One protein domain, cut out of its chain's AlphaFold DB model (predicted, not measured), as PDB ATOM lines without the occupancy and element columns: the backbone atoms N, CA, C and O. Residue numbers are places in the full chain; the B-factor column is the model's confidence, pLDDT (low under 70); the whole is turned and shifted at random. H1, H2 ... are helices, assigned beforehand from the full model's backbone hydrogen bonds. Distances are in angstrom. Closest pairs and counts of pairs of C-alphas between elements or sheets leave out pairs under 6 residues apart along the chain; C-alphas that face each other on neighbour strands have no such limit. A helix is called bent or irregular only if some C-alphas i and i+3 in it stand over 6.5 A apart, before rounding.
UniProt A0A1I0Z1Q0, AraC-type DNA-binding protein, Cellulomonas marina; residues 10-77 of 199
ATOM      1  N   LEU A  10     -22.341  49.018  -9.219       77.00
ATOM      2  CA  LEU A  10     -23.543  48.888 -10.060       77.00
ATOM      3  C   LEU A  10     -23.352  47.880 -11.201       77.00
ATOM      4  O   LEU A  10     -24.292  47.186 -11.572       77.00
ATOM      5  N   ARG A  11     -22.122  47.754 -11.713       71.69
ATOM      6  CA  ARG A  11     -21.744  46.741 -12.710       71.69
ATOM      7  C   ARG A  11     -21.899  45.302 -12.209       71.69
ATOM      8  O   ARG A  11     -22.221  44.433 -13.006       71.69
ATOM      9  N   ASP A  12     -21.710  45.065 -10.914       74.81
ATOM     10  CA  ASP A  12     -21.804  43.731 -10.319       74.81
ATOM     11  C   ASP A  12     -23.269  43.437 -10.015       74.81
ATOM     12  O   ASP A  12     -23.771  42.370 -10.361       74.81
ATOM     13  N   LEU A  13     -24.000  44.437  -9.502       80.12
ATOM     14  CA  LEU A  13     -25.458  44.386  -9.392       80.12
ATOM     15  C   LEU A  13     -26.139  44.234 -10.737       80.12
ATOM     16  O   LEU A  13     -27.252  43.736 -10.731       80.12
ATOM     17  N   ALA A  14     -25.509  44.649 -11.842       75.88
ATOM     18  CA  ALA A  14     -25.958  44.473 -13.219       75.88
ATOM     19  C   ALA A  14     -27.493  44.534 -13.316       75.88
ATOM     20  O   ALA A  14     -28.160  43.569 -13.700       75.88
ATOM     21  N   LEU A  15     -28.030  45.669 -12.868       79.00
ATOM     22  CA  LEU A  15     -29.437  46.020 -12.948       79.00
ATOM     23  C   LEU A  15     -29.626  47.076 -14.041       79.00
ATOM     24  O   LEU A  15     -28.746  47.917 -14.223       79.00
ATOM     25  N   PRO A  16     -30.780  47.095 -14.717       74.69
ATOM     26  CA  PRO A  16     -31.100  48.149 -15.665       74.69
ATOM     27  C   PRO A  16     -31.270  49.488 -14.948       74.69
ATOM     28  O   PRO A  16     -31.863  49.542 -13.869       74.69
ATOM     29  N   ASP A  17     -30.880  50.592 -15.584       78.00
ATOM     30  CA  ASP A  17     -31.014  51.942 -15.009       78.00
ATOM     31  C   ASP A  17     -32.454  52.292 -14.609       78.00
ATOM     32  O   ASP A  17     -32.689  53.059 -13.676       78.00
ATOM     33  N   ALA A  18     -33.445  51.746 -15.318       76.19
ATOM     34  CA  ALA A  18     -34.853  51.907 -14.966       76.19
ATOM     35  C   ALA A  18     -35.185  51.257 -13.613       76.19
ATOM     36  O   ALA A  18     -35.885  51.856 -12.799       76.19
ATOM     37  N   VAL A  19     -34.636  50.067 -13.354       80.31
ATOM     38  CA  VAL A  19     -34.786  49.361 -12.077       80.31
ATOM     39  C   VAL A  19     -34.054  50.120 -10.986       80.31
ATOM     40  O   VAL A  19     -34.674  50.437  -9.978       80.31
ATOM     41  N   VAL A  20     -32.785  50.489 -11.215       83.88
ATOM     42  CA  VAL A  20     -31.979  51.260 -10.253       83.88
ATOM     43  C   VAL A  20     -32.711  52.536  -9.848       83.88
ATOM     44  O   VAL A  20     -32.855  52.798  -8.657       83.88
ATOM     45  N   ARG A  21     -33.264  53.297 -10.801       82.94
ATOM     46  CA  ARG A  21     -34.062  54.497 -10.499       82.94
ATOM     47  C   ARG A  21     -35.329  54.190  -9.702       82.94
ATOM     48  O   ARG A  21     -35.635  54.931  -8.777       82.94
ATOM     49  N   LYS A  22     -36.047  53.109 -10.027       81.62
ATOM     50  CA  LYS A  22     -37.302  52.727  -9.353       81.62
ATOM     51  C   LYS A  22     -37.089  52.257  -7.912       81.62
ATOM     52  O   LYS A  22     -38.012  52.351  -7.108       81.62
ATOM     53  N   VAL A  23     -35.904  51.739  -7.592       84.19
ATOM     54  CA  VAL A  23     -35.556  51.234  -6.251       84.19
ATOM     55  C   VAL A  23     -34.664  52.183  -5.453       84.19
ATOM     56  O   VAL A  23     -34.486  52.000  -4.252       84.19
ATOM     57  N   SER A  24     -34.117  53.214  -6.100       85.50
ATOM     58  CA  SER A  24     -33.349  54.266  -5.434       85.50
ATOM     59  C   SER A  24     -34.230  55.055  -4.469       85.50
ATOM     60  O   SER A  24     -35.393  55.325  -4.761       85.50
ATOM     61  N   ALA A  25     -33.654  55.446  -3.329       84.12
ATOM     62  CA  ALA A  25     -34.326  56.221  -2.281       84.12
ATOM     63  C   ALA A  25     -35.636  55.596  -1.752       84.12
ATOM     64  O   ALA A  25     -36.481  56.302  -1.204       84.12
ATOM     65  N   ARG A  26     -35.803  54.274  -1.884       81.38
ATOM     66  CA  ARG A  26     -36.911  53.533  -1.277       81.38
ATOM     67  C   ARG A  26     -36.464  52.794  -0.027       81.38
ATOM     68  O   ARG A  26     -35.372  52.233   0.031       81.38
ATOM     69  N   THR A  27     -37.351  52.770   0.958       81.75
ATOM     70  CA  THR A  27     -37.268  51.860   2.096       81.75
ATOM     71  C   THR A  27     -37.844  50.517   1.679       81.75
ATOM     72  O   THR A  27     -38.977  50.463   1.199       81.75
ATOM     73  N   PHE A  28     -37.070  49.453   1.856       78.50
ATOM     74  CA  PHE A  28     -37.580  48.095   1.731       78.50
ATOM     75  C   PHE A  28     -38.149  47.650   3.072       78.50
ATOM     76  O   PHE A  28     -37.519  47.874   4.110       78.50
ATOM     77  N   ASP A  29     -39.327  47.040   3.050       79.50
ATOM     78  CA  ASP A  29     -39.961  46.517   4.255       79.50
ATOM     79  C   ASP A  29     -39.428  45.107   4.558       79.50
ATOM     80  O   ASP A  29     -39.277  44.280   3.661       79.50
ATOM     81  N   ALA A  30     -39.147  44.806   5.828       78.12
ATOM     82  CA  ALA A  30     -38.691  43.478   6.244       78.12
ATOM     83  C   ALA A  30     -39.761  42.381   6.058       78.12
ATOM     84  O   ALA A  30     -39.430  41.197   6.102       78.12
ATOM     85  N   SER A  31     -41.023  42.761   5.847       77.12
ATOM     86  CA  SER A  31     -42.113  41.860   5.465       77.12
ATOM     87  C   SER A  31     -42.041  41.394   4.005       77.12
ATOM     88  O   SER A  31     -42.617  40.357   3.677       77.12
ATOM     89  N   GLU A  32     -41.305  42.089   3.128       82.81
ATOM     90  CA  GLU A  32     -41.022  41.594   1.780       82.81
ATOM     91  C   GLU A  32     -40.015  40.431   1.874       82.81
ATOM     92  O   GLU A  32     -38.914  40.628   2.394       82.81
ATOM     93  N   PRO A  33     -40.310  39.225   1.347       83.25
ATOM     94  CA  PRO A  33     -39.514  38.028   1.640       83.25
ATOM     95  C   PRO A  33     -38.013  38.170   1.350       83.25
ATOM     96  O   PRO A  33     -37.176  37.826   2.184       83.25
ATOM     97  N   LEU A  34     -37.654  38.714   0.184       86.25
ATOM     98  CA  LEU A  34     -36.250  38.889  -0.205       86.25
ATOM     99  C   LEU A  34     -35.584  40.075   0.503       86.25
ATOM    100  O   LEU A  34     -34.400  39.999   0.830       86.25
ATOM    101  N   ALA A  35     -36.324  41.150   0.783       87.19
ATOM    102  CA  ALA A  35     -35.778  42.273   1.536       87.19
ATOM    103  C   ALA A  35     -35.538  41.913   3.005       87.19
ATOM    104  O   ALA A  35     -34.503  42.281   3.556       87.19
ATOM    105  N   GLY A  36     -36.434  41.135   3.618       89.06
ATOM    106  CA  GLY A  36     -36.255  40.575   4.954       89.06
ATOM    107  C   GLY A  36     -35.009  39.691   5.042       89.06
ATOM    108  O   GLY A  36     -34.223  39.820   5.983       89.06
ATOM    109  N   LEU A  37     -34.753  38.860   4.022       91.12
ATOM    110  CA  LEU A  37     -33.515  38.075   3.940       91.12
ATOM    111  C   LEU A  37     -32.275  38.975   3.901       91.12
ATOM    112  O   LEU A  37     -31.383  38.793   4.729       91.12
ATOM    113  N   VAL A  38     -32.237  39.984   3.023       91.25
ATOM    114  CA  VAL A  38     -31.138  40.970   2.964       91.25
ATOM    115  C   VAL A  38     -30.957  41.684   4.308       91.25
ATOM    116  O   VAL A  38     -29.830  41.790   4.799       91.25
ATOM    117  N   ALA A  39     -32.054  42.127   4.927       89.19
ATOM    118  CA  ALA A  39     -32.060  42.839   6.202       89.19
ATOM    119  C   ALA A  39     -31.582  41.966   7.373       89.19
ATOM    120  O   ALA A  39     -31.020  42.488   8.330       89.19
ATOM    121  N   SER A  40     -31.757  40.644   7.300       88.88
ATOM    122  CA  SER A  40     -31.230  39.704   8.299       88.88
ATOM    123  C   SER A  40     -29.770  39.305   8.040       88.88
ATOM    124  O   SER A  40     -29.016  39.064   8.984       88.88
ATOM    125  N   TYR A  41     -29.365  39.253   6.768       90.88
ATOM    126  CA  TYR A  41     -28.057  38.782   6.321       90.88
ATOM    127  C   TYR A  41     -26.972  39.857   6.444       90.88
ATOM    128  O   TYR A  41     -25.949  39.632   7.094       90.88
ATOM    129  N   LEU A  42     -27.190  41.044   5.868       90.44
ATOM    130  CA  LEU A  42     -26.160  42.080   5.788       90.44
ATOM    131  C   LEU A  42     -25.663  42.538   7.169       90.44
ATOM    132  O   LEU A  42     -24.447  42.575   7.359       90.44
ATOM    133  N   PRO A  43     -26.523  42.807   8.174       89.62
ATOM    134  CA  PRO A  43     -26.039  43.174   9.502       89.62
ATOM    135  C   PRO A  43     -25.131  42.112  10.125       89.62
ATOM    136  O   PRO A  43     -24.137  42.472  10.747       89.62
ATOM    137  N   ARG A  44     -25.402  40.815   9.908       88.69
ATOM    138  CA  ARG A  44     -24.550  39.721  10.408       88.69
ATOM    139  C   ARG A  44     -23.160  39.754   9.779       88.69
ATOM    140  O   ARG A  44     -22.172  39.643  10.502       88.69
ATOM    141  N   VAL A  45     -23.082  39.988   8.470       87.94
ATOM    142  CA  VAL A  45     -21.806  40.190   7.759       87.94
ATOM    143  C   VAL A  45     -21.079  41.433   8.282       87.94
ATOM    144  O   VAL A  45     -19.871  41.405   8.499       87.94
ATOM    145  N   ALA A  46     -21.804  42.525   8.544       87.38
ATOM    146  CA  ALA A  46     -21.199  43.749   9.063       87.38
ATOM    147  C   ALA A  46     -20.624  43.596  10.470       87.38
ATOM    148  O   ALA A  46     -19.657  44.292  10.770       87.38
ATOM    149  N   VAL A  47     -21.173  42.737  11.333       88.06
ATOM    150  CA  VAL A  47     -20.741  42.635  12.740       88.06
ATOM    151  C   VAL A  47     -19.806  41.462  13.033       88.06
ATOM    152  O   VAL A  47     -19.041  41.571  13.986       88.06
ATOM    153  N   SER A  48     -19.793  40.400  12.220       87.38
ATOM    154  CA  SER A  48     -18.912  39.235  12.417       87.38
ATOM    155  C   SER A  48     -17.503  39.482  11.855       87.38
ATOM    156  O   SER A  48     -17.363  39.693  10.650       87.38
ATOM    157  N   PRO A  49     -16.444  39.465  12.689       83.06
ATOM    158  CA  PRO A  49     -15.060  39.583  12.227       83.06
ATOM    159  C   PRO A  49     -14.615  38.418  11.334       83.06
ATOM    160  O   PRO A  49     -13.847  38.630  10.402       83.06
ATOM    161  N   GLU A  50     -15.126  37.212  11.584       84.25
ATOM    162  CA  GLU A  50     -14.776  35.983  10.860       84.25
ATOM    163  C   GLU A  50     -15.229  36.045   9.396       84.25
ATOM    164  O   GLU A  50     -14.534  35.570   8.503       84.25
ATOM    165  N   LEU A  51     -16.371  36.691   9.135       79.25
ATOM    166  CA  LEU A  51     -16.892  36.900   7.780       79.25
ATOM    167  C   LEU A  51     -16.171  38.024   7.019       79.25
ATOM    168  O   LEU A  51     -16.420  38.205   5.828       79.25
ATOM    169  N   ARG A  52     -15.295  38.787   7.688       74.75
ATOM    170  CA  ARG A  52     -14.462  39.830   7.066       74.75
ATOM    171  C   ARG A  52     -13.058  39.338   6.709       74.75
ATOM    172  O   ARG A  52     -12.282  40.121   6.161       74.75
ATOM    173  N   ASP A  53     -12.732  38.080   7.005       86.06
ATOM    174  CA  ASP A  53     -11.539  37.426   6.470       86.06
ATOM    175  C   ASP A  53     -11.589  37.413   4.934       86.06
ATOM    176  O   ASP A  53     -12.642  37.147   4.358       86.06
ATOM    177  N   LEU A  54     -10.471  37.709   4.262       72.31
ATOM    178  CA  LEU A  54     -10.450  37.912   2.807       72.31
ATOM    179  C   LEU A  54     -10.925  36.680   2.026       72.31
ATOM    180  O   LEU A  54     -11.670  36.831   1.060       72.31
ATOM    181  N   ALA A  55     -10.560  35.469   2.456       76.31
ATOM    182  CA  ALA A  55     -10.956  34.248   1.751       76.31
ATOM    183  C   ALA A  55     -12.467  33.988   1.872       76.31
ATOM    184  O   ALA A  55     -13.128  33.547   0.925       76.31
ATOM    185  N   VAL A  56     -13.030  34.295   3.042       79.94
ATOM    186  CA  VAL A  56     -14.466  34.168   3.308       79.94
ATOM    187  C   VAL A  56     -15.244  35.282   2.602       79.94
ATOM    188  O   VAL A  56     -16.256  35.009   1.958       79.94
ATOM    189  N   ALA A  57     -14.752  36.518   2.654       77.44
ATOM    190  CA  ALA A  57     -15.361  37.675   2.009       77.44
ATOM    191  C   ALA A  57     -15.435  37.509   0.484       77.44
ATOM    192  O   ALA A  57     -16.489  37.778  -0.096       77.44
ATOM    193  N   ASP A  58     -14.378  36.995  -0.153       73.94
ATOM    194  CA  ASP A  58     -14.375  36.694  -1.590       73.94
ATOM    195  C   ASP A  58     -15.437  35.644  -1.948       73.94
ATOM    196  O   ASP A  58     -16.177  35.801  -2.922       73.94
ATOM    197  N   SER A  59     -15.586  34.613  -1.112       75.75
ATOM    198  CA  SER A  59     -16.597  33.565  -1.299       75.75
ATOM    199  C   SER A  59     -18.033  34.073  -1.087       75.75
ATOM    200  O   SER A  59     -18.976  33.538  -1.670       75.75
ATOM    201  N   LEU A  60     -18.219  35.117  -0.272       82.88
ATOM    202  CA  LEU A  60     -19.522  35.720   0.033       82.88
ATOM    203  C   LEU A  60     -19.901  36.878  -0.893       82.88
ATOM    204  O   LEU A  60     -21.084  37.228  -0.964       82.88
ATOM    205  N   ALA A  61     -18.941  37.472  -1.601       80.38
ATOM    206  CA  ALA A  61     -19.167  38.648  -2.435       80.38
ATOM    207  C   ALA A  61     -20.258  38.395  -3.485       80.38
ATOM    208  O   ALA A  61     -21.256  39.118  -3.538       80.38
ATOM    209  N   GLN A  62     -20.109  37.325  -4.267       75.50
ATOM    210  CA  GLN A  62     -21.042  37.001  -5.344       75.50
ATOM    211  C   GLN A  62     -22.432  36.579  -4.824       75.50
ATOM    212  O   GLN A  62     -23.419  37.171  -5.268       75.50
ATOM    213  N   PRO A  63     -22.563  35.663  -3.838       81.12
ATOM    214  CA  PRO A  63     -23.861  35.355  -3.228       81.12
ATOM    215  C   PRO A  63     -24.577  36.583  -2.659       81.12
ATOM    216  O   PRO A  63     -25.791  36.726  -2.812       81.12
ATOM    217  N   THR A  64     -23.830  37.507  -2.044       89.06
ATOM    218  CA  THR A  64     -24.397  38.749  -1.506       89.06
ATOM    219  C   THR A  64     -24.946  39.637  -2.618       89.06
ATOM    220  O   THR A  64     -26.059  40.149  -2.503       89.06
ATOM    221  N   VAL A  65     -24.182  39.814  -3.700       85.38
ATOM    222  CA  VAL A  65     -24.611  40.592  -4.871       85.38
ATOM    223  C   VAL A  65     -25.882  40.004  -5.479       85.38
ATOM    224  O   VAL A  65     -26.798  40.761  -5.796       85.38
ATOM    225  N   GLU A  66     -25.982  38.678  -5.602       80.88
ATOM    226  CA  GLU A  66     -27.179  38.027  -6.144       80.88
ATOM    227  C   GLU A  66     -28.399  38.167  -5.228       80.88
ATOM    228  O   GLU A  66     -29.488  38.477  -5.716       80.88
ATOM    229  N   LEU A  67     -28.229  38.027  -3.909       86.94
ATOM    230  CA  LEU A  67     -29.319  38.223  -2.953       86.94
ATOM    231  C   LEU A  67     -29.839  39.670  -2.978       86.94
ATOM    232  O   LEU A  67     -31.047  39.897  -3.052       86.94
ATOM    233  N   VAL A  68     -28.931  40.652  -2.969       89.25
ATOM    234  CA  VAL A  68     -29.295  42.072  -3.065       89.25
ATOM    235  C   VAL A  68     -29.977  42.354  -4.398       89.25
ATOM    236  O   VAL A  68     -31.041  42.966  -4.413       89.25
ATOM    237  N   ARG A  69     -29.431  41.864  -5.518       85.81
ATOM    238  CA  ARG A  69     -30.061  41.985  -6.839       85.81
ATOM    239  C   ARG A  69     -31.489  41.446  -6.806       85.81
ATOM    240  O   ARG A  69     -32.397  42.161  -7.212       85.81
ATOM    241  N   ALA A  70     -31.701  40.231  -6.307       82.69
ATOM    242  CA  ALA A  70     -33.019  39.609  -6.255       82.69
ATOM    243  C   ALA A  70     -34.022  40.443  -5.436       82.69
ATOM    244  O   ALA A  70     -35.146  40.662  -5.887       82.69
ATOM    245  N   ALA A  71     -33.606  40.980  -4.284       86.94
ATOM    246  CA  ALA A  71     -34.442  41.865  -3.473       86.94
ATOM    247  C   ALA A  71     -34.792  43.177  -4.199       86.94
ATOM    248  O   ALA A  71     -35.952  43.588  -4.208       86.94
ATOM    249  N   LEU A  72     -33.817  43.801  -4.869       86.12
ATOM    250  CA  LEU A  72     -34.050  45.005  -5.672       86.12
ATOM    251  C   LEU A  72     -35.028  44.726  -6.827       86.12
ATOM    252  O   LEU A  72     -35.905  45.540  -7.102       86.12
ATOM    253  N   LEU A  73     -34.929  43.565  -7.480       80.31
ATOM    254  CA  LEU A  73     -35.853  43.163  -8.546       80.31
ATOM    255  C   LEU A  73     -37.280  42.958  -8.048       80.31
ATOM    256  O   LEU A  73     -38.213  43.454  -8.677       80.31
ATOM    257  N   ALA A  74     -37.449  42.280  -6.913       79.19
ATOM    258  CA  ALA A  74     -38.762  42.087  -6.308       79.19
ATOM    259  C   ALA A  74     -39.400  43.426  -5.912       79.19
ATOM    260  O   ALA A  74     -40.546  43.694  -6.275       79.19
ATOM    261  N   GLY A  75     -38.637  44.321  -5.274       78.44
ATOM    262  CA  GLY A  75     -39.136  45.644  -4.891       78.44
ATOM    263  C   GLY A  75     -39.412  46.571  -6.080       78.44
ATOM    264  O   GLY A  75     -40.220  47.498  -5.971       78.44
ATOM    265  N   ALA A  76     -38.793  46.332  -7.242       76.50
ATOM    266  CA  ALA A  76     -39.088  47.053  -8.480       76.50
ATOM    267  C   ALA A  76     -40.441  46.660  -9.109       76.50
ATOM    268  O   ALA A  76     -40.922  47.387  -9.982       76.50
ATOM    269  N   GLY A  77     -41.079  45.575  -8.662       69.19
ATOM    270  CA  GLY A  77     -42.357  45.080  -9.179       69.19
ATOM    271  C   GLY A  77     -42.245  44.373 -10.539       69.19
ATOM    272  O   GLY A  77     -41.402  44.708 -11.374       69.19
TER     273      GLY A  77
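Overview. This is residues 10 to 77 of the 199 residues of the protein "AraC-type DNA-binding protein" of Cellulomonas marina (UniProt A0A1I0Z1Q0). H3 and the longer H4 form a helical hairpin; short H1 packs on H4 away from H3, and H2 stands crosswise by H4's last residues. The 68 printed residues include four named helices, H1 to H4 in chain order, and no named strand: all helix. It is only just compact, close to loose: radius of gyration of the C-alphas 12.8 A, spans 35 by 27 by 17 A.

Arrangement. H1, residues 10 to 13, touches residues 65 to 69 alone of H4, residues 54 to 75; the closest C-alphas, Leu 13 and Arg 69, are 5.8 A apart. H2, residues 17 to 23, touches H4 at residues 72 to 75 alone, about perpendicular at 82 degrees; the closest C-alphas, Val 23 and Leu 72, are 6.4 A apart. H3, residues 33 to 47, touches H4 with residues 34 to 38 alone, opposite ways at a shallow tilt of 28 degrees; the closest C-alphas, Leu 34 and Ala 71, are 4.8 A apart. H1 and H3 are apart. O i to N i+4 pairs are within hydrogen-bond range throughout H2, in 9 of 11 in H3 and 16 of 18 in H4; H1 is too short for one.

Along the chain. C-alpha 10 begins H1 at (-23.543, 48.888, -10.060). H3 is 22.3 A long. H4, 30.7 A, ends at C-alpha 75 (-39.136, 45.644, -4.891); it is only just irregular, C-alphas 59 and 62 being 6.9 A apart, with a kink of 34 degrees near residue 62.

Size, cuts and confidence. The printed part has no cut, and no link is long. The farthest C-alphas, Ala 18 and Glu 50, are 36.4 A apart. Only residue 77 has pLDDT under 70.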